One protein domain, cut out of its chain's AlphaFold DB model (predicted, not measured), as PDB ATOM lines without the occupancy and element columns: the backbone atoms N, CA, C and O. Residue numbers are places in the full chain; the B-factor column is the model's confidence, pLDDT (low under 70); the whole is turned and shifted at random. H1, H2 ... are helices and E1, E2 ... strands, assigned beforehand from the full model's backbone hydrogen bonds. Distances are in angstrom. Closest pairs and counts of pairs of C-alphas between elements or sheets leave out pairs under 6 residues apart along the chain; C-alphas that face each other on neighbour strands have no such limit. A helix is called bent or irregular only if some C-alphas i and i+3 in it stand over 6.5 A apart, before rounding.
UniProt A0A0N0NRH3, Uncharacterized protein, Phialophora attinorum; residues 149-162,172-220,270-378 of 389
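What this domain is: This is residues 149 to 162, 172 to 220 and 270 to 378 of the 389 residues of an uncharacterized protein of Phialophora attinorum (UniProt A0A0N0NRH3). One twisted sheet of six strands has the helices H3 and H4 over one face, the last residues of H4 meeting H3 partway along it at a slant, while no named helix covers the other face. H1 crosses H4 on its side away from the sheet, H2 lies at one end of the domain near the start of H3, and a long link leads to E7 at the other end, away from the sheet. The printed part has 172 residues, with five named helices and seven named strands in the order E1 H1 E2 H2 H3 E3 E4 H4 H5 E5 E6 E7. The sheet's order is E1 - E3 - E4 - E2 - E5 - E6, all antiparallel, and the class is mixed, helices and strands. The whole is compact, with a radius of gyration of the C-alphas of 16.0 A and spans of 51 by 42 by 31 A.

Where its parts are: The longest strands are E2, residues 202 to 211, 28.5 A, and E4, residues 315 to 324, 29.1 A. E3 is residues 299 to 305, 19.2 A; E1 is residues 157 to 159, 6.9 A, from C-alpha 157 at (119.692, 290.262, 227.163). E5 is residues 348 to 352, 13.1 A, and E6 is residues 357 to 361, 10.7 A. H3, residues 275 to 290, measures 22.1 A, from C-alpha 275 at (104.719, 289.293, 217.118). H4, residues 325 to 338, measures 20.1 A, and H1, residues 176 to 187, 19.4 A. Both are irregular: C-alphas 326 and 329 are 7.8 A apart, and C-alphas 183 and 186 are 7.9 A apart. H2 is residues 214 to 220, 9.7 A, and H5 is residues 342 to 345, 6.1 A. E7, residues 373 to 376, 9.4 A, ends with C-alpha 376 at (133.607, 316.894, 213.894).

How they stand to each other: In the sheet, E4 and E2 are antiparallel at 161 degrees, with N 209 and O 317 2.8 A apart, within hydrogen-bond range. The hairpin of E3 and E4 has N 303 and O 318 at 2.8 A, and the edge strand E1 has its N 158 2.9 A from O 300 of E3. On the other side of E4, E2 pairs with E5, N 206 and O 349 at 2.8 A; E5 and the edge strand E6 form a hairpin, N 350 and O 359 at 2.8 A. E4, H4 H5 and E5 make a split strand-helix-strand unit, two strands running the same way with E2 between them, and its crossover is right-handed. H3 and H4 lie on the same face, making two layers, helices on one face of a sheet. H3 has a height over the sheet of 9.4 A, over E3 and E4, and runs along the strands at 8 degrees to E3 on the local plane. H4 has a height over the sheet of 8.0 A, over E2, and runs along at 13 degrees to E2 on the local plane. H4 touches H3 with residues 335 to 338 alone, at a steep tilt of 43 degrees, opposite ways; the closest C-alphas, of Phe 281 and Val 338, are 6.1 A apart. H1 is not on the sheet and touches H4 about perpendicular at 76 degrees, closest at the C-alphas of Leu 178 and His 330, 5.5 A. H5 only grazes the sheet with residues 343 to 345 and touches H4 only at the corner, C-alphas 336 and 343 at 5.8 A. H2 is close to but not clearly touching H3, the C-alphas of Asp 214 and Glu 275 at 7.7 A. E7 pairs with no named strand and is apart from H1 and E6, for instance. Every O i to N i+4 pair is within hydrogen-bond range in H2 and H3; the count is 8 of 10 in H4 and 1 of 8 in H1, where 8 of 9 O i to N i+3 pairs are within range, and H5 is too short for such a pair.

The domain as a whole: The C-alphas farthest apart, of Gln 310 and Thr 378, are 52.2 A apart. Residues 163 to 171 and 221 to 269 are not printed, with gaps of 15.1 A and 7.0 A between the C-alphas across these cuts. The links H1 to E2 and E6 to E7 are long; residues 192 to 193 of the first pair antiparallel with residues 359 to 360 of E6. The mean pLDDT of the printed part is 93.0, and residue 270 and residues 366 to 369 are under 70.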
ATOM      1  N   PRO A 149     108.874 280.687 217.148       89.56
ATOM      2  CA  PRO A 149     109.343 281.234 218.414       89.56
ATOM      3  C   PRO A 149     108.434 282.386 218.865       89.56
ATOM      4  O   PRO A 149     108.203 283.333 218.115       89.56
ATOM      5  N   THR A 150     107.924 282.296 220.091       94.56
ATOM      6  CA  THR A 150     107.131 283.350 220.736       94.56
ATOM      7  C   THR A 150     108.036 284.338 221.466       94.56
ATOM      8  O   THR A 150     109.173 284.011 221.827       94.56
ATOM      9  N   ILE A 151     107.529 285.542 221.739       95.50
ATOM     10  CA  ILE A 151     108.273 286.597 222.458       95.50
ATOM     11  C   ILE A 151     108.759 286.134 223.837       95.50
ATOM     12  O   ILE A 151     109.805 286.582 224.318       95.50
ATOM     13  N   ASP A 152     108.032 285.224 224.478       95.62
ATOM     14  CA  ASP A 152     108.366 284.710 225.811       95.62
ATOM     15  C   ASP A 152     109.602 283.803 225.798       95.62
ATOM     16  O   ASP A 152     110.300 283.700 226.801       95.62
ATOM     17  N   ASN A 153     109.932 283.225 224.639       95.69
ATOM     18  CA  ASN A 153     111.089 282.347 224.466       95.69
ATOM     19  C   ASN A 153     112.377 283.100 224.091       95.69
ATOM     20  O   ASN A 153     113.441 282.491 223.985       95.69
ATOM     21  N   LEU A 154     112.305 284.413 223.855       96.12
ATOM     22  CA  LEU A 154     113.467 285.214 223.470       96.12
ATOM     23  C   LEU A 154     114.354 285.518 224.686       96.12
ATOM     24  O   LEU A 154     113.854 285.733 225.789       96.12
ATOM     25  N   SER A 155     115.672 285.629 224.500       97.00
ATOM     26  CA  SER A 155     116.545 286.121 225.579       97.00
ATOM     27  C   SER A 155     116.138 287.538 226.000       97.00
ATOM     28  O   SER A 155     115.724 288.341 225.165       97.00
ATOM     29  N   THR A 156     116.250 287.868 227.283       97.69
ATOM     30  CA  THR A 156     116.042 289.240 227.782       97.69
ATOM     31  C   THR A 156     117.242 290.135 227.463       97.69
ATOM     32  O   THR A 156     117.091 291.339 227.267       97.69
ATOM     33  N   GLU A 157     118.436 289.546 227.368       98.12
ATOM     34  CA  GLU A 157     119.692 290.262 227.163       98.12
ATOM     35  C   GLU A 157     120.629 289.499 226.220       98.12
ATOM     36  O   GLU A 157     120.707 288.269 226.252       98.12
ATOM     37  N   VAL A 158     121.344 290.233 225.371       97.94
ATOM     38  CA  VAL A 158     122.349 289.705 224.445       97.94
ATOM     39  C   VAL A 158     123.545 290.655 224.419       97.94
ATOM     40  O   VAL A 158     123.377 291.868 224.330       97.94
ATOM     41  N   ALA A 159     124.763 290.125 224.488       97.88
ATOM     42  CA  ALA A 159     125.994 290.914 224.465       97.88
ATOM     43  C   ALA A 159     126.901 290.477 223.312       97.88
ATOM     44  O   ALA A 159     126.913 289.297 222.950       97.88
ATOM     45  N   SER A 160     127.659 291.420 222.745       96.62
ATOM     46  CA  SER A 160     128.685 291.088 221.759       96.62
ATOM     47  C   SER A 160     129.848 290.327 222.405       96.62
ATOM     48  O   SER A 160     130.091 290.474 223.610       96.62
ATOM     49  N   PRO A 161     130.563 289.482 221.640       94.81
ATOM     50  CA  PRO A 161     131.695 288.732 222.163       94.81
ATOM     51  C   PRO A 161     132.780 289.683 222.670       94.81
ATOM     52  O   PRO A 161     132.970 290.787 222.149       94.81
ATOM     53  N   GLN A 162     133.514 289.241 223.691       89.75
ATOM     54  CA  GLN A 162     134.676 289.987 224.160       89.75
ATOM     55  C   GLN A 162     135.708 290.085 223.026       89.75
ATOM     56  O   GLN A 162     135.887 289.115 222.278       89.75
ATOM     57  N   SER A 172     139.347 302.273 216.641       90.06
ATOM     58  CA  SER A 172     137.919 302.540 216.417       90.06
ATOM     59  C   SER A 172     137.040 301.353 216.826       90.06
ATOM     60  O   SER A 172     137.473 300.199 216.763       90.06
ATOM     61  N   HIS A 173     135.796 301.633 217.221       91.62
ATOM     62  CA  HIS A 173     134.748 300.627 217.443       91.62
ATOM     63  C   HIS A 173     133.932 300.315 216.180       91.62
ATOM     64  O   HIS A 173     133.110 299.395 216.193       91.62
ATOM     65  N   VAL A 174     134.125 301.078 215.100       94.44
ATOM     66  CA  VAL A 174     133.399 300.900 213.842       94.44
ATOM     67  C   VAL A 174     133.960 299.681 213.108       94.44
ATOM     68  O   VAL A 174     135.114 299.653 212.691       94.44
ATOM     69  N   THR A 175     133.139 298.642 212.958       94.62
ATOM     70  CA  THR A 175     133.491 297.454 212.170       94.62
ATOM     71  C   THR A 175     133.331 297.731 210.674       94.62
ATOM     72  O   THR A 175     132.592 298.634 210.280       94.62
ATOM     73  N   ALA A 176     133.948 296.907 209.820       94.69
ATOM     74  CA  ALA A 176     133.728 296.977 208.371       94.69
ATOM     75  C   ALA A 176     132.227 296.892 208.012       94.69
ATOM     76  O   ALA A 176     131.730 297.692 207.224       94.69
ATOM     77  N   TYR A 177     131.478 296.013 208.689       95.31
ATOM     78  CA  TYR A 177     130.026 295.894 208.515       95.31
ATOM     79  C   TYR A 177     129.278 297.188 208.849       95.31
ATOM     80  O   TYR A 177     128.356 297.571 208.134       95.31
ATOM     81  N   LEU A 178     129.655 297.868 209.935       96.06
ATOM     82  CA  LEU A 178     129.051 299.147 210.302       96.06
ATOM     83  C   LEU A 178     129.412 300.253 209.303       96.06
ATOM     84  O   LEU A 178     128.566 301.104 209.013       96.06
ATOM     85  N   GLN A 179     130.625 300.231 208.748       95.44
ATOM     86  CA  GLN A 179     131.058 301.186 207.732       95.44
ATOM     87  C   GLN A 179     130.208 301.080 206.458       95.44
ATOM     88  O   GLN A 179     129.780 302.105 205.924       95.44
ATOM     89  N   ASP A 180     129.871 299.866 206.017       95.19
ATOM     90  CA  ASP A 180     129.047 299.628 204.821       95.19
ATOM     91  C   ASP A 180     127.624 300.200 204.948       95.19
ATOM     92  O   ASP A 180     127.001 300.619 203.963       95.19
ATOM     93  N   LEU A 181     127.113 300.304 206.179       93.81
ATOM     94  CA  LEU A 181     125.808 300.908 206.453       93.81
ATOM     95  C   LEU A 181     125.785 302.421 206.202       93.81
ATOM     96  O   LEU A 181     124.704 302.987 206.041       93.81
ATOM     97  N   SER A 182     126.937 303.092 206.098       90.50
ATOM     98  CA  SER A 182     127.006 304.534 205.798       90.50
ATOM     99  C   SER A 182     126.320 304.907 204.475       90.50
ATOM    100  O   SER A 182     125.794 306.013 204.334       90.50
ATOM    101  N   THR A 183     126.194 303.958 203.541       91.06
ATOM    102  CA  THR A 183     125.444 304.112 202.281       91.06
ATOM    103  C   THR A 183     123.972 304.493 202.486       91.06
ATOM    104  O   THR A 183     123.357 305.132 201.626       91.06
ATOM    105  N   VAL A 184     123.391 304.152 203.642       89.75
ATOM    106  CA  VAL A 184     122.021 304.522 204.017       89.75
ATOM    107  C   VAL A 184     121.958 305.658 205.041       89.75
ATOM    108  O   VAL A 184     120.865 305.970 205.505       89.75
ATOM    109  N   ALA A 185     123.054 306.370 205.326       91.12
ATOM    110  CA  ALA A 185     123.101 307.453 206.322       91.12
ATOM    111  C   ALA A 185     122.018 308.536 206.142       91.12
ATOM    112  O   ALA A 185     121.570 309.136 207.112       91.12
ATOM    113  N   ARG A 186     121.487 308.718 204.925       90.94
ATOM    114  CA  ARG A 186     120.360 309.626 204.627       90.94
ATOM    115  C   ARG A 186     119.072 309.383 205.435       90.94
ATOM    116  O   ARG A 186     118.204 310.265 205.432       90.94
ATOM    117  N   VAL A 187     118.897 308.204 206.049       91.62
ATOM    118  CA  VAL A 187     117.771 307.925 206.969       91.62
ATOM    119  C   VAL A 187     118.030 308.372 208.409       91.62
ATOM    120  O   VAL A 187     117.075 308.465 209.180       91.62
ATOM    121  N   PHE A 188     119.271 308.691 208.776       94.06
ATOM    122  CA  PHE A 188     119.588 309.282 210.070       94.06
ATOM    123  C   PHE A 188     119.223 310.772 210.053       94.06
ATOM    124  O   PHE A 188     119.956 311.602 209.525       94.06
ATOM    125  N   ARG A 189     118.035 311.097 210.573       92.56
ATOM    126  CA  ARG A 189     117.473 312.458 210.585       92.56
ATOM    127  C   ARG A 189     116.980 312.831 211.984       92.56
ATOM    128  O   ARG A 189     115.775 312.719 212.241       92.56
ATOM    129  N   PRO A 190     117.881 313.219 212.898       93.94
ATOM    130  CA  PRO A 190     117.483 313.594 214.242       93.94
ATOM    131  C   PRO A 190     116.582 314.827 214.206       93.94
ATOM    132  O   PRO A 190     116.787 315.758 213.429       93.94
ATOM    133  N   ILE A 191     115.551 314.822 215.044       92.06
ATOM    134  CA  ILE A 191     114.636 315.959 215.196       92.06
ATOM    135  C   ILE A 191     115.094 316.943 216.257       92.06
ATOM    136  O   ILE A 191     114.632 318.082 216.265       92.06
ATOM    137  N   LYS A 192     115.962 316.481 217.150       92.69
ATOM    138  CA  LYS A 192     116.550 317.254 218.226       92.69
ATOM    139  C   LYS A 192     117.908 316.648 218.546       92.69
ATOM    140  O   LYS A 192     118.029 315.431 218.673       92.69
ATOM    141  N   VAL A 193     118.900 317.520 218.654       95.62
ATOM    142  CA  VAL A 193     120.253 317.217 219.116       95.62
ATOM    143  C   VAL A 193     120.564 318.268 220.171       95.62
ATOM    144  O   VAL A 193     120.571 319.455 219.856       95.62
ATOM    145  N   THR A 194     120.738 317.866 221.428       96.31
ATOM    146  CA  THR A 194     120.941 318.834 222.521       96.31
ATOM    147  C   THR A 194     122.394 319.268 222.668       96.31
ATOM    148  O   THR A 194     122.654 320.316 223.249       96.31
ATOM    149  N   ARG A 195     123.339 318.448 222.197       96.31
ATOM    150  CA  ARG A 195     124.783 318.710 222.181       96.31
ATOM    151  C   ARG A 195     125.500 317.711 221.278       96.31
ATOM    152  O   ARG A 195     124.928 316.686 220.914       96.31
ATOM    153  N   ASP A 196     126.777 317.970 221.029       96.44
ATOM    154  CA  ASP A 196     127.668 317.003 220.400       96.44
ATOM    155  C   ASP A 196     127.870 315.751 221.289       96.44
ATOM    156  O   ASP A 196     127.978 315.841 222.523       96.44
ATOM    157  N   VAL A 197     127.945 314.578 220.657       96.94
ATOM    158  CA  VAL A 197     128.231 313.276 221.288       96.94
ATOM    159  C   VAL A 197     129.717 312.964 221.137       96.94
ATOM    160  O   VAL A 197     130.236 313.003 220.024       96.94
ATOM    161  N   LYS A 198     130.418 312.646 222.231       95.88
ATOM    162  CA  LYS A 198     131.844 312.276 222.153       95.88
ATOM    163  C   LYS A 198     131.990 310.829 221.675       95.88
ATOM    164  O   LYS A 198     131.209 309.975 222.089       95.88
ATOM    165  N   ALA A 199     133.017 310.526 220.880       94.12
ATOM    166  CA  ALA A 199     133.269 309.170 220.377       94.12
ATOM    167  C   ALA A 199     133.303 308.110 221.502       94.12
ATOM    168  O   ALA A 199     132.601 307.101 221.441       94.12
ATOM    169  N   MET A 200     134.032 308.401 222.584       94.12
ATOM    170  CA  MET A 200     134.180 307.520 223.752       94.12
ATOM    171  C   MET A 200     133.073 307.690 224.802       94.12
ATOM    172  O   MET A 200     133.205 307.251 225.943       94.12
ATOM    173  N   GLU A 201     131.972 308.354 224.468       95.88
ATOM    174  CA  GLU A 201     130.834 308.456 225.372       95.88
ATOM    175  C   GLU A 201     130.046 307.144 225.388       95.88
ATOM    176  O   GLU A 201     129.770 306.564 224.342       95.88
ATOM    177  N   ARG A 202     129.651 306.659 226.567       97.62
ATOM    178  CA  ARG A 202     128.707 305.537 226.672       97.62
ATOM    179  C   ARG A 202     127.281 306.051 226.570       97.62
ATOM    180  O   ARG A 202     126.966 307.093 227.133       97.62
ATOM    181  N   GLY A 203     126.411 305.287 225.923       98.38
ATOM    182  CA  GLY A 203     124.978 305.553 225.900       98.38
ATOM    183  C   GLY A 203     124.203 304.384 225.312       98.38
ATOM    184  O   GLY A 203     124.739 303.284 225.156       98.38
ATOM    185  N   HIS A 204     122.929 304.607 225.013       98.69
ATOM    186  CA  HIS A 204     122.096 303.605 224.368       98.69
ATOM    187  C   HIS A 204     120.983 304.219 223.532       98.69
ATOM    188  O   HIS A 204     120.425 305.252 223.896       98.69
ATOM    189  N   TRP A 205     120.616 303.537 222.450       98.62
ATOM    190  CA  TRP A 205     119.317 303.753 221.822       98.62
ATOM    191  C   TRP A 205     118.220 303.145 222.693       98.62
ATOM    192  O   TRP A 205     118.319 301.987 223.097       98.62
ATOM    193  N   LEU A 206     117.181 303.926 222.960       98.31
ATOM    194  CA  LEU A 206     115.944 303.526 223.612       98.31
ATOM    195  C   LEU A 206     114.803 303.624 222.599       98.31
ATOM    196  O   LEU A 206     114.613 304.673 221.977       98.31
ATOM    197  N   MET A 207     114.029 302.549 222.465       96.94
ATOM    198  CA  MET A 207     112.800 302.527 221.676       96.94
ATOM    199  C   MET A 207     111.733 301.686 222.381       96.94
ATOM    200  O   MET A 207     112.032 300.623 222.925       96.94
ATOM    201  N   ASP A 208     110.489 302.154 222.355       95.88
ATOM    202  CA  ASP A 208     109.342 301.423 222.891       95.88
ATOM    203  C   ASP A 208     108.510 300.896 221.713       95.88
ATOM    204  O   ASP A 208     107.905 301.664 220.964       95.88
ATOM    205  N   ILE A 209     108.488 299.578 221.547       95.69
ATOM    206  CA  ILE A 209     107.789 298.869 220.476       95.69
ATOM    207  C   ILE A 209     106.465 298.345 221.022       95.69
ATOM    208  O   ILE A 209     106.429 297.685 222.059       95.69
ATOM    209  N   THR A 210     105.361 298.619 220.330       95.19
ATOM    210  CA  THR A 210     104.064 298.027 220.681       95.19
ATOM    211  C   THR A 210     103.780 296.861 219.749       95.19
ATOM    212  O   THR A 210     103.595 297.058 218.549       95.19
ATOM    213  N   VAL A 211     103.736 295.661 220.315       95.38
ATOM    214  CA  VAL A 211     103.370 294.429 219.626       95.38
ATOM    215  C   VAL A 211     101.863 294.223 219.750       95.38
ATOM    216  O   VAL A 211     101.305 294.325 220.846       95.38
ATOM    217  N   ALA A 212     101.198 293.969 218.630       94.75
ATOM    218  CA  ALA A 212      99.758 293.746 218.551       94.75
ATOM    219  C   ALA A 212      99.446 292.545 217.635       94.75
ATOM    220  O   ALA A 212     100.314 292.147 216.857       94.75
ATOM    221  N   PRO A 213      98.220 291.987 217.695       95.19
ATOM    222  CA  PRO A 213      97.807 290.908 216.806       95.19
ATOM    223  C   PRO A 213      97.869 291.344 215.346       95.19
ATOM    224  O   PRO A 213      97.635 292.520 215.030       95.19
ATOM    225  N   ASP A 214      98.141 290.388 214.466       94.62
ATOM    226  CA  ASP A 214      98.313 290.617 213.035       94.62
ATOM    227  C   ASP A 214      97.127 291.374 212.438       94.62
ATOM    228  O   ASP A 214      97.330 292.323 211.689       94.62
ATOM    229  N   GLU A 215      95.893 291.061 212.832       93.50
ATOM    230  CA  GLU A 215      94.690 291.728 212.328       93.50
ATOM    231  C   GLU A 215      94.690 293.221 212.662       93.50
ATOM    232  O   GLU A 215      94.362 294.052 211.815       93.50
ATOM    233  N   VAL A 216      95.110 293.579 213.879       91.56
ATOM    234  CA  VAL A 216      95.180 294.974 214.333       91.56
ATOM    235  C   VAL A 216      96.264 295.719 213.564       91.56
ATOM    236  O   VAL A 216      96.040 296.851 213.131       91.56
ATOM    237  N   VAL A 217      97.426 295.089 213.374       92.25
ATOM    238  CA  VAL A 217      98.549 295.665 212.624       92.25
ATOM    239  C   VAL A 217      98.184 295.829 211.150       92.25
ATOM    240  O   VAL A 217      98.437 296.887 210.571       92.25
ATOM    241  N   GLN A 218      97.536 294.832 210.546       90.31
ATOM    242  CA  GLN A 218      97.077 294.888 209.163       90.31
ATOM    243  C   GLN A 218      95.994 295.943 208.985       90.31
ATOM    244  O   GLN A 218      96.124 296.771 208.091       90.31
ATOM    245  N   GLN A 219      94.972 295.996 209.841       87.19
ATOM    246  CA  GLN A 219      93.915 297.011 209.765       87.19
ATOM    247  C   GLN A 219      94.492 298.428 209.855       87.19
ATOM    248  O   GLN A 219      94.127 299.316 209.089       87.19
ATOM    249  N   THR A 220      95.445 298.606 210.763       84.94
ATOM    250  CA  THR A 220      96.177 299.846 210.996       84.94
ATOM    251  C   THR A 220      97.026 300.271 209.793       84.94
ATOM    252  O   THR A 220      97.010 301.430 209.384       84.94
ATOM    253  N   VAL A 270     100.888 303.666 213.151       64.94
ATOM    254  CA  VAL A 270     102.038 303.456 212.267       64.94
ATOM    255  C   VAL A 270     103.235 302.781 212.972       64.94
ATOM    256  O   VAL A 270     104.016 302.113 212.298       64.94
ATOM    257  N   GLY A 271     103.331 302.829 214.306       84.69
ATOM    258  CA  GLY A 271     104.383 302.170 215.097       84.69
ATOM    259  C   GLY A 271     104.097 300.735 215.579       84.69
ATOM    260  O   GLY A 271     104.915 300.193 216.320       84.69
ATOM    261  N   LEU A 272     102.962 300.122 215.215       93.06
ATOM    262  CA  LEU A 272     102.616 298.766 215.669       93.06
ATOM    263  C   LEU A 272     103.391 297.682 214.909       93.06
ATOM    264  O   LEU A 272     103.492 297.725 213.676       93.06
ATOM    265  N   TRP A 273     103.910 296.707 215.650       96.06
ATOM    266  CA  TRP A 273     104.595 295.523 215.127       96.06
ATOM    267  C   TRP A 273     103.745 294.279 215.367       96.06
ATOM    268  O   TRP A 273     103.028 294.203 216.367       96.06
ATOM    269  N   THR A 274     103.821 293.307 214.464       96.00
ATOM    270  CA  THR A 274     103.324 291.959 214.762       96.00
ATOM    271  C   THR A 274     104.290 291.233 215.691       96.00
ATOM    272  O   THR A 274     105.458 291.617 215.824       96.00
ATOM    273  N   GLU A 275     103.829 290.156 216.331       95.88
ATOM    274  CA  GLU A 275     104.719 289.293 217.118       95.88
ATOM    275  C   GLU A 275     105.848 288.733 216.248       95.88
ATOM    276  O   GLU A 275     107.016 288.785 216.635       95.88
ATOM    277  N   LYS A 276     105.516 288.302 215.028       95.88
ATOM    278  CA  LYS A 276     106.495 287.806 214.061       95.88
ATOM    279  C   LYS A 276     107.569 288.846 213.734       95.88
ATOM    280  O   LYS A 276     108.749 288.522 213.762       95.88
ATOM    281  N   GLU A 277     107.181 290.088 213.447       96.50
ATOM    282  CA  GLU A 277     108.133 291.161 213.123       96.50
ATOM    283  C   GLU A 277     109.086 291.464 214.277       96.50
ATOM    284  O   GLU A 277     110.278 291.665 214.055       96.50
ATOM    285  N   PHE A 278     108.573 291.478 215.510       97.56
ATOM    286  CA  PHE A 278     109.408 291.675 216.691       97.56
ATOM    287  C   PHE A 278     110.379 290.516 216.900       97.56
ATOM    288  O   PHE A 278     111.560 290.755 217.150       97.56
ATOM    289  N   THR A 279     109.903 289.277 216.780       97.06
ATOM    290  CA  THR A 279     110.735 288.086 216.948       97.06
ATOM    291  C   THR A 279     111.822 287.987 215.878       97.06
ATOM    292  O   THR A 279     112.977 287.738 216.222       97.06
ATOM    293  N   ASP A 280     111.487 288.231 214.608       96.69
ATOM    294  CA  ASP A 280     112.459 288.236 213.507       96.69
ATOM    295  C   ASP A 280     113.530 289.311 213.746       96.69
ATOM    296  O   ASP A 280     114.720 289.003 213.782       96.69
ATOM    297  N   PHE A 281     113.114 290.550 214.041       97.69
ATOM    298  CA  PHE A 281     114.034 291.635 214.390       97.69
ATOM    299  C   PHE A 281     114.944 291.270 215.566       97.69
ATOM    300  O   PHE A 281     116.151 291.499 215.505       97.69
ATOM    301  N   TRP A 282     114.378 290.728 216.649       98.19
ATOM    302  CA  TRP A 282     115.141 290.403 217.847       98.19
ATOM    303  C   TRP A 282     116.184 289.325 217.569       98.19
ATOM    304  O   TRP A 282     117.335 289.483 217.974       98.19
ATOM    305  N   ASN A 283     115.809 288.253 216.870       97.25
ATOM    306  CA  ASN A 283     116.719 287.162 216.532       97.25
ATOM    307  C   ASN A 283     117.833 287.632 215.593       97.25
ATOM    308  O   ASN A 283     119.008 287.400 215.881       97.25
ATOM    309  N   ASP A 284     117.481 288.352 214.529       97.62
ATOM    310  CA  ASP A 284     118.446 288.834 213.542       97.62
ATOM    311  C   ASP A 284     119.412 289.854 214.157       97.62
ATOM    312  O   ASP A 284     120.625 289.791 213.935       97.62
ATOM    313  N   PHE A 285     118.910 290.775 214.987       98.06
ATOM    314  CA  PHE A 285     119.757 291.765 215.650       98.06
ATOM    315  C   PHE A 285     120.613 291.133 216.756       98.06
ATOM    316  O   PHE A 285     121.770 291.513 216.934       98.06
ATOM    317  N   SER A 286     120.088 290.132 217.468       98.06
ATOM    318  CA  SER A 286     120.857 289.360 218.452       98.06
ATOM    319  C   SER A 286     122.008 288.610 217.791       98.06
ATOM    320  O   SER A 286     123.134 288.700 218.275       98.06
ATOM    321  N   ALA A 287     121.757 287.944 216.659       97.56
ATOM    322  CA  ALA A 287     122.797 287.289 215.873       97.56
ATOM    323  C   ALA A 287     123.836 288.306 215.370       97.56
ATOM    324  O   ALA A 287     125.033 288.102 215.538       97.56
ATOM    325  N   PHE A 288     123.397 289.462 214.859       97.25
ATOM    326  CA  PHE A 288     124.291 290.549 214.443       97.25
ATOM    327  C   PHE A 288     125.227 291.028 215.574       97.25
ATOM    328  O   PHE A 288     126.405 291.308 215.339       97.25
ATOM    329  N   VAL A 289     124.724 291.096 216.810       97.69
ATOM    330  CA  VAL A 289     125.514 291.449 218.000       97.69
ATOM    331  C   VAL A 289     126.454 290.306 218.412       97.69
ATOM    332  O   VAL A 289     127.639 290.556 218.638       97.69
ATOM    333  N   GLN A 290     125.967 289.064 218.474       97.12
ATOM    334  CA  GLN A 290     126.741 287.877 218.879       97.12
ATOM    335  C   GLN A 290     127.853 287.510 217.889       97.12
ATOM    336  O   GLN A 290     128.921 287.066 218.303       97.12
ATOM    337  N   ASP A 291     127.647 287.776 216.602       96.56
ATOM    338  CA  ASP A 291     128.663 287.607 215.560       96.56
ATOM    339  C   ASP A 291     129.782 288.664 215.656       96.56
ATOM    340  O   ASP A 291     130.746 288.631 214.893       96.56
ATOM    341  N   GLY A 292     129.650 289.660 216.544       95.62
ATOM    342  CA  GLY A 292     130.589 290.776 216.663       95.62
ATOM    343  C   GLY A 292     130.496 291.794 215.523       95.62
ATOM    344  O   GLY A 292     131.284 292.740 215.487       95.62
ATOM    345  N   LYS A 293     129.518 291.665 214.614       96.25
ATOM    346  CA  LYS A 293     129.324 292.589 213.481       96.25
ATOM    347  C   LYS A 293     128.977 294.001 213.954       96.25
ATOM    348  O   LYS A 293     129.389 294.971 213.324       96.25
ATOM    349  N   ALA A 294     128.294 294.122 215.092       96.44
ATOM    350  CA  ALA A 294     128.004 295.399 215.746       96.44
ATOM    351  C   ALA A 294     129.223 296.055 216.429       96.44
ATOM    352  O   ALA A 294     129.119 297.183 216.901       96.44
ATOM    353  N   GLY A 295     130.359 295.359 216.515       94.06
ATOM    354  CA  GLY A 295     131.503 295.778 217.315       94.06
ATOM    355  C   GLY A 295     131.423 295.307 218.768       94.06
ATOM    356  O   GLY A 295     130.405 294.810 219.266       94.06
ATOM    357  N   TRP A 296     132.547 295.431 219.467       92.44
ATOM    358  CA  TRP A 296     132.658 295.037 220.867       92.44
ATOM    359  C   TRP A 296     132.033 296.088 221.792       92.44
ATOM    360  O   TRP A 296     131.997 297.284 221.495       92.44
ATOM    361  N   GLY A 297     131.522 295.638 222.939       94.06
ATOM    362  CA  GLY A 297     130.867 296.522 223.904       94.06
ATOM    363  C   GLY A 297     129.486 297.011 223.462       94.06
ATOM    364  O   GLY A 297     129.021 298.022 223.996       94.06
ATOM    365  N   VAL A 298     128.855 296.304 222.516       97.81
ATOM    366  CA  VAL A 298     127.444 296.467 222.162       97.81
ATOM    367  C   VAL A 298     126.620 295.444 222.933       97.81
ATOM    368  O   VAL A 298     126.960 294.262 222.986       97.81
ATOM    369  N   ARG A 299     125.529 295.898 223.547       98.19
ATOM    370  CA  ARG A 299     124.633 295.054 224.341       98.19
ATOM    371  C   ARG A 299     123.188 295.399 224.033       98.19
ATOM    372  O   ARG A 299     122.820 296.569 224.029       98.19
ATOM    373  N   LEU A 300     122.377 294.386 223.803       98.31
ATOM    374  CA  LEU A 300     120.950 294.477 223.562       98.31
ATOM    375  C   LEU A 300     120.208 294.011 224.816       98.31
ATOM    376  O   LEU A 300     120.533 292.968 225.374       98.31
ATOM    377  N   ALA A 301     119.208 294.766 225.249       98.38
ATOM    378  CA  ALA A 301     118.304 294.373 226.321       98.38
ATOM    379  C   ALA A 301     116.858 294.673 225.925       98.38
ATOM    380  O   ALA A 301     116.591 295.677 225.256       98.38
ATOM    381  N   ARG A 302     115.931 293.821 226.362       97.75
ATOM    382  CA  ARG A 302     114.491 294.064 226.281       97.75
ATOM    383  C   ARG A 302     113.862 293.988 227.657       97.75
ATOM    384  O   ARG A 302     114.228 293.139 228.457       97.75
ATOM    385  N   ASP A 303     112.859 294.817 227.879       97.50
ATOM    386  CA  ASP A 303     112.004 294.761 229.054       97.50
ATOM    387  C   ASP A 303     110.548 294.826 228.601       97.50
ATOM    388  O   ASP A 303     110.211 295.543 227.656       97.50
ATOM    389  N   GLU A 304     109.667 294.100 229.277       95.94
ATOM    390  CA  GLU A 304     108.232 294.258 229.076       95.94
ATOM    391  C   GLU A 304     107.720 295.375 229.987       95.94
ATOM    392  O   GLU A 304     107.887 295.347 231.207       95.94
ATOM    393  N   LEU A 305     107.120 296.399 229.386       93.88
ATOM    394  CA  LEU A 305     106.454 297.462 230.121       93.88
ATOM    395  C   LEU A 305     105.081 296.943 230.525       93.88
ATOM    396  O   LEU A 305     104.289 296.585 229.653       93.88
ATOM    397  N   THR A 306     104.800 296.937 231.830       85.69
ATOM    398  CA  THR A 306     103.503 296.530 232.385       85.69
ATOM    399  C   THR A 306     102.382 297.228 231.625       85.69
ATOM    400  O   THR A 306     102.213 298.449 231.724       85.69
ATOM    401  N   SER A 307     101.655 296.461 230.814       76.44
ATOM    402  CA  SER A 307     100.512 296.964 230.071       76.44
ATOM    403  C   SER A 307      99.404 297.317 231.059       76.44
ATOM    404  O   SER A 307      99.207 296.658 232.082       76.44
ATOM    405  N   SER A 308      98.688 298.406 230.772       77.31
ATOM    406  CA  SER A 308      97.470 298.721 231.515       77.31
ATOM    407  C   SER A 308      96.514 297.521 231.406       77.31
ATOM    408  O   SER A 308      96.374 296.995 230.295       77.31
ATOM    409  N   PRO A 309      95.819 297.112 232.489       75.00
ATOM    410  CA  PRO A 309      94.907 295.960 232.493       75.00
ATOM    411  C   PRO A 309      93.856 295.988 231.370       75.00
ATOM    412  O   PRO A 309      93.279 294.969 231.012       75.00
ATOM    413  N   GLN A 310      93.607 297.171 230.808       72.25
ATOM    414  CA  GLN A 310      92.605 297.419 229.784       72.25
ATOM    415  C   GLN A 310      93.078 297.136 228.341       72.25
ATOM    416  O   GLN A 310      92.272 297.214 227.418       72.25
ATOM    417  N   GLN A 311      94.357 296.802 228.111       73.12
ATOM    418  CA  GLN A 311      94.915 296.486 226.782       73.12
ATOM    419  C   GLN A 311      95.463 295.051 226.715       73.12
ATOM    420  O   GLN A 311      96.609 294.840 226.326       73.12
ATOM    421  N   SER A 312      94.637 294.060 227.067       74.69
ATOM    422  CA  SER A 312      95.034 292.644 227.188       74.69
ATOM    423  C   SER A 312      95.747 292.057 225.964       74.69
ATOM    424  O   SER A 312      96.515 291.115 226.105       74.69
ATOM    425  N   ASN A 313      95.516 292.610 224.769       89.50
ATOM    426  CA  ASN A 313      96.032 292.044 223.522       89.50
ATOM    427  C   ASN A 313      97.250 292.795 222.964       89.50
ATOM    428  O   ASN A 313      97.717 292.452 221.884       89.50
ATOM    429  N   LYS A 314      97.754 293.840 223.637       92.81
ATOM    430  CA  LYS A 314      98.940 294.585 223.186       92.81
ATOM    431  C   LYS A 314     100.060 294.471 224.211       92.81
ATOM    432  O   LYS A 314      99.855 294.754 225.389       92.81
ATOM    433  N   ARG A 315     101.260 294.132 223.745       93.88
ATOM    434  CA  ARG A 315     102.472 294.076 224.572       93.88
ATOM    435  C   ARG A 315     103.351 295.270 224.254       93.88
ATOM    436  O   ARG A 315     103.589 295.578 223.088       93.88
ATOM    437  N   ARG A 316     103.827 295.972 225.280       94.69
ATOM    438  CA  ARG A 316     104.765 297.084 225.106       94.69
ATOM    439  C   ARG A 316     106.156 296.609 225.487       94.69
ATOM    440  O   ARG A 316     106.432 296.367 226.653       94.69
ATOM    441  N   MET A 317     107.026 296.507 224.496       96.75
ATOM    442  CA  MET A 317     108.401 296.057 224.642       96.75
ATOM    443  C   MET A 317     109.332 297.262 224.605       96.75
ATOM    444  O   MET A 317     109.393 297.981 223.611       96.75
ATOM    445  N   ARG A 318     110.083 297.484 225.676       97.44
ATOM    446  CA  ARG A 318     111.165 298.464 225.716       97.44
ATOM    447  C   ARG A 318     112.450 297.797 225.260       97.44
ATOM    448  O   ARG A 318     112.883 296.837 225.882       97.44
ATOM    449  N   VAL A 319     113.074 298.315 224.211       98.19
ATOM    450  CA  VAL A 319     114.355 297.818 223.695       98.19
ATOM    451  C   VAL A 319     115.439 298.859 223.946       98.19
ATOM    452  O   VAL A 319     115.265 300.046 223.658       98.19
ATOM    453  N   ARG A 320     116.571 298.402 224.487       98.56
ATOM    454  CA  ARG A 320     117.761 299.205 224.775       98.56
ATOM    455  C   ARG A 320     118.969 298.611 224.060       98.56
ATOM    456  O   ARG A 320     119.285 297.443 224.266       98.56
ATOM    457  N   VAL A 321     119.659 299.415 223.255       98.56
ATOM    458  CA  VAL A 321     120.903 299.018 222.578       98.56
ATOM    459  C   VAL A 321     122.041 299.868 223.116       98.56
ATOM    460  O   VAL A 321     122.182 301.021 222.724       98.56
ATOM    461  N   PHE A 322     122.823 299.326 224.044       98.62
ATOM    462  CA  PHE A 322     123.969 299.994 224.657       98.62
ATOM    463  C   PHE A 322     125.183 299.914 223.742       98.62
ATOM    464  O   PHE A 322     125.491 298.838 223.239       98.62
ATOM    465  N   HIS A 323     125.875 301.034 223.544       98.31
ATOM    466  CA  HIS A 323     127.076 301.121 222.710       98.31
ATOM    467  C   HIS A 323     127.867 302.411 223.004       98.31
ATOM    468  O   HIS A 323     127.489 303.225 223.853       98.31
ATOM    469  N   TRP A 324     128.997 302.592 222.316       97.50
ATOM    470  CA  TRP A 324     129.775 303.835 222.338       97.50
ATOM    471  C   TRP A 324     129.194 304.893 221.388       97.50
ATOM    472  O   TRP A 324     128.514 304.555 220.417       97.50
ATOM    473  N   GLY A 325     129.477 306.168 221.650       96.69
ATOM    474  CA  GLY A 325     129.040 307.302 220.838       96.69
ATOM    475  C   GLY A 325     129.567 307.241 219.404       96.69
ATOM    476  O   GLY A 325     128.836 307.566 218.477       96.69
ATOM    477  N   GLU A 326     130.785 306.731 219.210       95.75
ATOM    478  CA  GLU A 326     131.417 306.561 217.894       95.75
ATOM    479  C   GLU A 326     130.575 305.712 216.926       95.75
ATOM    480  O   GLU A 326     130.434 306.053 215.758       95.75
ATOM    481  N   VAL A 327     129.947 304.634 217.411       96.75
ATOM    482  CA  VAL A 327     129.138 303.723 216.578       96.75
ATOM    483  C   VAL A 327     127.655 304.093 216.542       96.75
ATOM    484  O   VAL A 327     126.854 303.391 215.934       96.75
ATOM    485  N   MET A 328     127.249 305.189 217.181       97.44
ATOM    486  CA  MET A 328     125.839 305.506 217.422       97.44
ATOM    487  C   MET A 328     124.991 305.601 216.154       97.44
ATOM    488  O   MET A 328     123.905 305.014 216.106       97.44
ATOM    489  N   ILE A 329     125.472 306.329 215.143       97.00
ATOM    490  CA  ILE A 329     124.768 306.450 213.860       97.00
ATOM    491  C   ILE A 329     124.688 305.074 213.200       97.00
ATOM    492  O   ILE A 329     123.619 304.663 212.759       97.00
ATOM    493  N   HIS A 330     125.793 304.329 213.189       97.19
ATOM    494  CA  HIS A 330     125.857 303.012 212.564       97.19
ATOM    495  C   HIS A 330     124.901 302.005 213.214       97.19
ATOM    496  O   HIS A 330     124.222 301.268 212.503       97.19
ATOM    497  N   ILE A 331     124.770 302.013 214.546       98.19
ATOM    498  CA  ILE A 331     123.810 301.162 215.262       98.19
ATOM    499  C   ILE A 331     122.367 301.537 214.916       98.19
ATOM    500  O   ILE A 331     121.552 300.646 214.685       98.19
ATOM    501  N   TYR A 332     122.044 302.829 214.797       98.00
ATOM    502  CA  TYR A 332     120.724 303.245 214.310       98.00
ATOM    503  C   TYR A 332     120.449 302.705 212.896       98.00
ATOM    504  O   TYR A 332     119.365 302.189 212.621       98.00
ATOM    505  N   LEU A 333     121.436 302.778 211.996       97.06
ATOM    506  CA  LEU A 333     121.306 302.249 210.635       97.06
ATOM    507  C   LEU A 333     121.175 300.719 210.622       97.06
ATOM    508  O   LEU A 333     120.402 300.189 209.826       97.06
ATOM    509  N   ALA A 334     121.858 300.015 211.527       97.88
ATOM    510  CA  ALA A 334     121.721 298.571 211.689       97.88
ATOM    511  C   ALA A 334     120.301 298.202 212.140       97.88
ATOM    512  O   ALA A 334     119.670 297.350 211.519       97.88
ATOM    513  N   ILE A 335     119.751 298.901 213.142       97.88
ATOM    514  CA  ILE A 335     118.353 298.736 213.576       97.88
ATOM    515  C   ILE A 335     117.406 298.970 212.392       97.88
ATOM    516  O   ILE A 335     116.501 298.171 212.149       97.88
ATOM    517  N   TYR A 336     117.637 300.028 211.610       96.06
ATOM    518  CA  TYR A 336     116.847 300.348 210.422       96.06
ATOM    519  C   TYR A 336     116.851 299.231 209.368       96.06
ATOM    520  O   TYR A 336     115.788 298.894 208.838       96.06
ATOM    521  N   VAL A 337     118.017 298.660 209.059       96.19
ATOM    522  CA  VAL A 337     118.153 297.592 208.059       96.19
ATOM    523  C   VAL A 337     117.557 296.280 208.564       96.19
ATOM    524  O   VAL A 337     116.747 295.688 207.855       96.19
ATOM    525  N   VAL A 338     117.908 295.863 209.783       96.69
ATOM    526  CA  VAL A 338     117.485 294.575 210.364       96.69
ATOM    527  C   VAL A 338     115.977 294.532 210.611       96.69
ATOM    528  O   VAL A 338     115.341 293.522 210.364       96.69
ATOM    529  N   SER A 339     115.365 295.650 211.006       95.62
ATOM    530  CA  SER A 339     113.903 295.746 211.165       95.62
ATOM    531  C   SER A 339     113.131 295.897 209.847       95.62
ATOM    532  O   SER A 339     111.985 296.340 209.863       95.62
ATOM    533  N   GLU A 340     113.763 295.671 208.693       94.56
ATOM    534  CA  GLU A 340     113.178 295.898 207.366       94.56
ATOM    535  C   GLU A 340     112.493 297.271 207.213       94.56
ATOM    536  O   GLU A 340     111.482 297.425 206.521       94.56
ATOM    537  N   LYS A 341     113.077 298.318 207.816       93.12
ATOM    538  CA  LYS A 341     112.576 299.707 207.814       93.12
ATOM    539  C   LYS A 341     111.322 299.947 208.658       93.12
ATOM    540  O   LYS A 341     110.856 301.089 208.694       93.12
ATOM    541  N   VAL A 342     110.779 298.938 209.340       92.25
ATOM    542  CA  VAL A 342     109.589 299.093 210.194       92.25
ATOM    543  C   VAL A 342     109.905 299.994 211.398       92.25
ATOM    544  O   VAL A 342     109.067 300.788 211.821       92.25
ATOM    545  N   SER A 343     111.157 299.993 211.867       92.62
ATOM    546  CA  SER A 343     111.637 300.885 212.933       92.62
ATOM    547  C   SER A 343     111.619 302.381 212.597       92.62
ATOM    548  O   SER A 343     111.589 303.194 213.517       92.62
ATOM    549  N   LEU A 344     111.556 302.787 211.316       90.88
ATOM    550  CA  LEU A 344     111.459 304.212 210.938       90.88
ATOM    551  C   LEU A 344     110.241 304.916 211.532       90.88
ATOM    552  O   LEU A 344     110.184 306.144 211.541       90.88
ATOM    553  N   ARG A 345     109.245 304.123 211.913       89.88
ATOM    554  CA  ARG A 345     107.950 304.546 212.424       89.88
ATOM    555  C   ARG A 345     107.915 304.620 213.950       89.88
ATOM    556  O   ARG A 345     106.902 305.000 214.524       89.88
ATOM    557  N   ILE A 346     109.017 304.247 214.597       93.31
ATOM    558  CA  ILE A 346     109.147 304.211 216.047       93.31
ATOM    559  C   ILE A 346     110.014 305.393 216.483       93.31
ATOM    560  O   ILE A 346     111.112 305.576 215.947       93.31
ATOM    561  N   PRO A 347     109.550 306.224 217.429       94.12
ATOM    562  CA  PRO A 347     110.394 307.249 218.012       94.12
ATOM    563  C   PRO A 347     111.538 306.590 218.785       94.12
ATOM    564  O   PRO A 347     111.331 305.643 219.544       94.12
ATOM    565  N   MET A 348     112.751 307.102 218.597       97.00
ATOM    566  CA  MET A 348     113.941 306.590 219.274       97.00
ATOM    567  C   MET A 348     114.700 307.723 219.927       97.00
ATOM    568  O   MET A 348     114.743 308.836 219.402       97.00
ATOM    569  N   GLN A 349     115.334 307.431 221.051       97.88
ATOM    570  CA  GLN A 349     116.187 308.385 221.739       97.88
ATOM    571  C   GLN A 349     117.546 307.762 221.985       97.88
ATOM    572  O   GLN A 349     117.619 306.624 222.439       97.88
ATOM    573  N   TRP A 350     118.616 308.500 221.707       98.50
ATOM    574  CA  TRP A 350     119.928 308.126 222.204       98.50
ATOM    575  C   TRP A 350     120.162 308.824 223.537       98.50
ATOM    576  O   TRP A 350     120.203 310.058 223.618       98.50
ATOM    577  N   ILE A 351     120.274 308.017 224.585       98.56
ATOM    578  CA  ILE A 351     120.430 308.452 225.967       98.56
ATOM    579  C   ILE A 351     121.883 308.229 226.372       98.56
ATOM    580  O   ILE A 351     122.381 307.100 226.362       98.56
ATOM    581  N   ALA A 352     122.551 309.317 226.744       98.44
ATOM    582  CA  ALA A 352     123.913 309.298 227.249       98.44
ATOM    583  C   ALA A 352     124.017 308.525 228.574       98.44
ATOM    584  O   ALA A 352     123.035 308.326 229.288       98.44
ATOM    585  N   GLY A 353     125.231 308.130 228.955       97.19
ATOM    586  CA  GLY A 353     125.497 307.372 230.183       97.19
ATOM    587  C   GLY A 353     125.100 308.099 231.473       97.19
ATOM    588  O   GLY A 353     124.942 307.463 232.506       97.19
ATOM    589  N   ASN A 354     124.884 309.416 231.408       97.06
ATOM    590  CA  ASN A 354     124.348 310.227 232.504       97.06
ATOM    591  C   ASN A 354     122.805 310.282 232.547       97.06
ATOM    592  O   ASN A 354     122.250 311.037 233.339       97.06
ATOM    593  N   GLY A 355     122.110 309.538 231.681       97.81
ATOM    594  CA  GLY A 355     120.647 309.481 231.620       97.81
ATOM    595  C   GLY A 355     119.982 310.604 230.818       97.81
ATOM    596  O   GLY A 355     118.756 310.636 230.730       97.81
ATOM    597  N   VAL A 356     120.747 311.514 230.209       97.94
ATOM    598  CA  VAL A 356     120.191 312.618 229.414       97.94
ATOM    599  C   VAL A 356     120.001 312.185 227.960       97.94
ATOM    600  O   VAL A 356     120.940 311.706 227.322       97.94
ATOM    601  N   ALA A 357     118.800 312.387 227.413       97.94
ATOM    602  CA  ALA A 357     118.537 312.206 225.987       97.94
ATOM    603  C   ALA A 357     119.271 313.287 225.177       97.94
ATOM    604  O   ALA A 357     118.980 314.476 225.318       97.94
ATOM    605  N   VAL A 358     120.229 312.870 224.346       98.12
ATOM    606  CA  VAL A 358     121.032 313.788 223.521       98.12
ATOM    607  C   VAL A 358     120.484 313.882 222.108       98.12
ATOM    608  O   VAL A 358     120.469 314.968 221.530       98.12
ATOM    609  N   ILE A 359     120.010 312.760 221.563       97.06
ATOM    610  CA  ILE A 359     119.443 312.688 220.217       97.06
ATOM    611  C   ILE A 359     118.033 312.129 220.294       97.06
ATOM    612  O   ILE A 359     117.805 311.105 220.931       97.06
ATOM    613  N   GLU A 360     117.100 312.771 219.601       95.94
ATOM    614  CA  GLU A 360     115.735 312.278 219.439       95.94
ATOM    615  C   GLU A 360     115.419 312.088 217.950       95.94
ATOM    616  O   GLU A 360     115.703 312.952 217.118       95.94
ATOM    617  N   MET A 361     114.797 310.960 217.623       94.62
ATOM    618  CA  MET A 361     114.319 310.574 216.296       94.62
ATOM    619  C   MET A 361     112.787 310.554 216.325       94.62
ATOM    620  O   MET A 361     112.198 309.969 217.231       94.62
ATOM    621  N   SER A 362     112.111 311.172 215.348       88.94
ATOM    622  CA  SER A 362     110.649 311.362 215.416       88.94
ATOM    623  C   SER A 362     109.809 310.101 215.258       88.94
ATOM    624  O   SER A 362     108.625 310.154 215.572       88.94
ATOM    625  N   GLY A 363     110.333 309.041 214.640       84.62
ATOM    626  CA  GLY A 363     109.481 307.985 214.077       84.62
ATOM    627  C   GLY A 363     108.589 308.475 212.916       84.62
ATOM    628  O   GLY A 363     107.718 307.761 212.439       84.62
ATOM    629  N   LYS A 364     108.773 309.717 212.447       83.00
ATOM    630  CA  LYS A 364     107.970 310.344 211.383       83.00
ATOM    631  C   LYS A 364     108.877 310.864 210.284       83.00
ATOM    632  O   LYS A 364     109.921 311.454 210.578       83.00
ATOM    633  N   ARG A 365     108.458 310.725 209.023       71.62
ATOM    634  CA  ARG A 365     109.152 311.349 207.886       71.62
ATOM    635  C   ARG A 365     108.939 312.861 207.936       71.62
ATOM    636  O   ARG A 365     107.884 313.345 207.544       71.62
ATOM    637  N   LYS A 366     109.939 313.615 208.391       68.25
ATOM    638  CA  LYS A 366     109.933 315.075 208.235       68.25
ATOM    639  C   LYS A 366     110.405 315.467 206.838       68.25
ATOM    640  O   LYS A 366     111.411 314.955 206.344       68.25
ATOM    641  N   THR A 367     109.678 316.394 206.223       60.59
ATOM    642  CA  THR A 367     109.875 316.810 204.828       60.59
ATOM    643  C   THR A 367     110.737 318.062 204.660       60.59
ATOM    644  O   THR A 367     111.096 318.368 203.530       60.59
ATOM    645  N   VAL A 368     111.085 318.805 205.721       61.38
ATOM    646  CA  VAL A 368     111.665 320.153 205.553       61.38
ATOM    647  C   VAL A 368     112.789 320.442 206.550       61.38
ATOM    648  O   VAL A 368     112.612 320.232 207.746       61.38
ATOM    649  N   GLY A 369     113.913 320.955 206.033       67.69
ATOM    650  CA  GLY A 369     115.016 321.539 206.809       67.69
ATOM    651  C   GLY A 369     115.960 320.518 207.443       67.69
ATOM    652  O   GLY A 369     116.044 320.438 208.662       67.69
ATOM    653  N   HIS A 370     116.652 319.714 206.628       75.69
ATOM    654  CA  HIS A 370     117.655 318.774 207.132       75.69
ATOM    655  C   HIS A 370     118.999 319.481 207.320       75.69
ATOM    656  O   HIS A 370     119.684 319.758 206.337       75.69
ATOM    657  N   VAL A 371     119.378 319.740 208.571       81.31
ATOM    658  CA  VAL A 371     120.761 320.095 208.911       81.31
ATOM    659  C   VAL A 371     121.573 318.796 208.948       81.31
ATOM    660  O   VAL A 371     121.158 317.865 209.646       81.31
ATOM    661  N   PRO A 372     122.675 318.678 208.184       86.81
ATOM    662  CA  PRO A 372     123.527 317.497 208.219       86.81
ATOM    663  C   PRO A 372     124.046 317.229 209.632       86.81
ATOM    664  O   PRO A 372     124.485 318.140 210.333       86.81
ATOM    665  N   PHE A 373     123.983 315.967 210.053       87.56
ATOM    666  CA  PHE A 373     124.650 315.505 211.262       87.56
ATOM    667  C   PHE A 373     126.009 314.942 210.847       87.56
ATOM    668  O   PHE A 373     126.066 313.979 210.082       87.56
ATOM    669  N   VAL A 374     127.084 315.596 211.280       91.88
ATOM    670  CA  VAL A 374     128.445 315.392 210.774       91.88
ATOM    671  C   VAL A 374     129.398 314.993 211.891       91.88
ATOM    672  O   VAL A 374     129.223 315.365 213.056       91.88
ATOM    673  N   GLU A 375     130.420 314.232 211.511       90.62
ATOM    674  CA  GLU A 375     131.593 314.000 212.343       90.62
ATOM    675  C   GLU A 375     132.428 315.289 212.397       90.62
ATOM    676  O   GLU A 375     132.719 315.904 211.369       90.62
ATOM    677  N   LYS A 376     132.789 315.718 213.602       91.56
ATOM    678  CA  LYS A 376     133.607 316.894 213.894       91.56
ATOM    679  C   LYS A 376     134.902 316.429 214.559       91.56
ATOM    680  O   LYS A 376     134.863 315.791 215.610       91.56
ATOM    681  N   GLY A 377     136.043 316.822 213.999       88.31
ATOM    682  CA  GLY A 377     137.367 316.481 214.532       88.31
ATOM    683  C   GLY A 377     137.928 315.168 213.983       88.31
ATOM    684  O   GLY A 377     137.361 314.569 213.075       88.31
ATOM    685  N   THR A 378     139.086 314.762 214.504       83.94
ATOM    686  CA  THR A 378     139.754 313.505 214.149       83.94
ATOM    687  C   THR A 378     140.291 312.813 215.401       83.94
ATOM    688  O   THR A 378     140.796 313.454 216.324       83.94
TER     689      THR A 378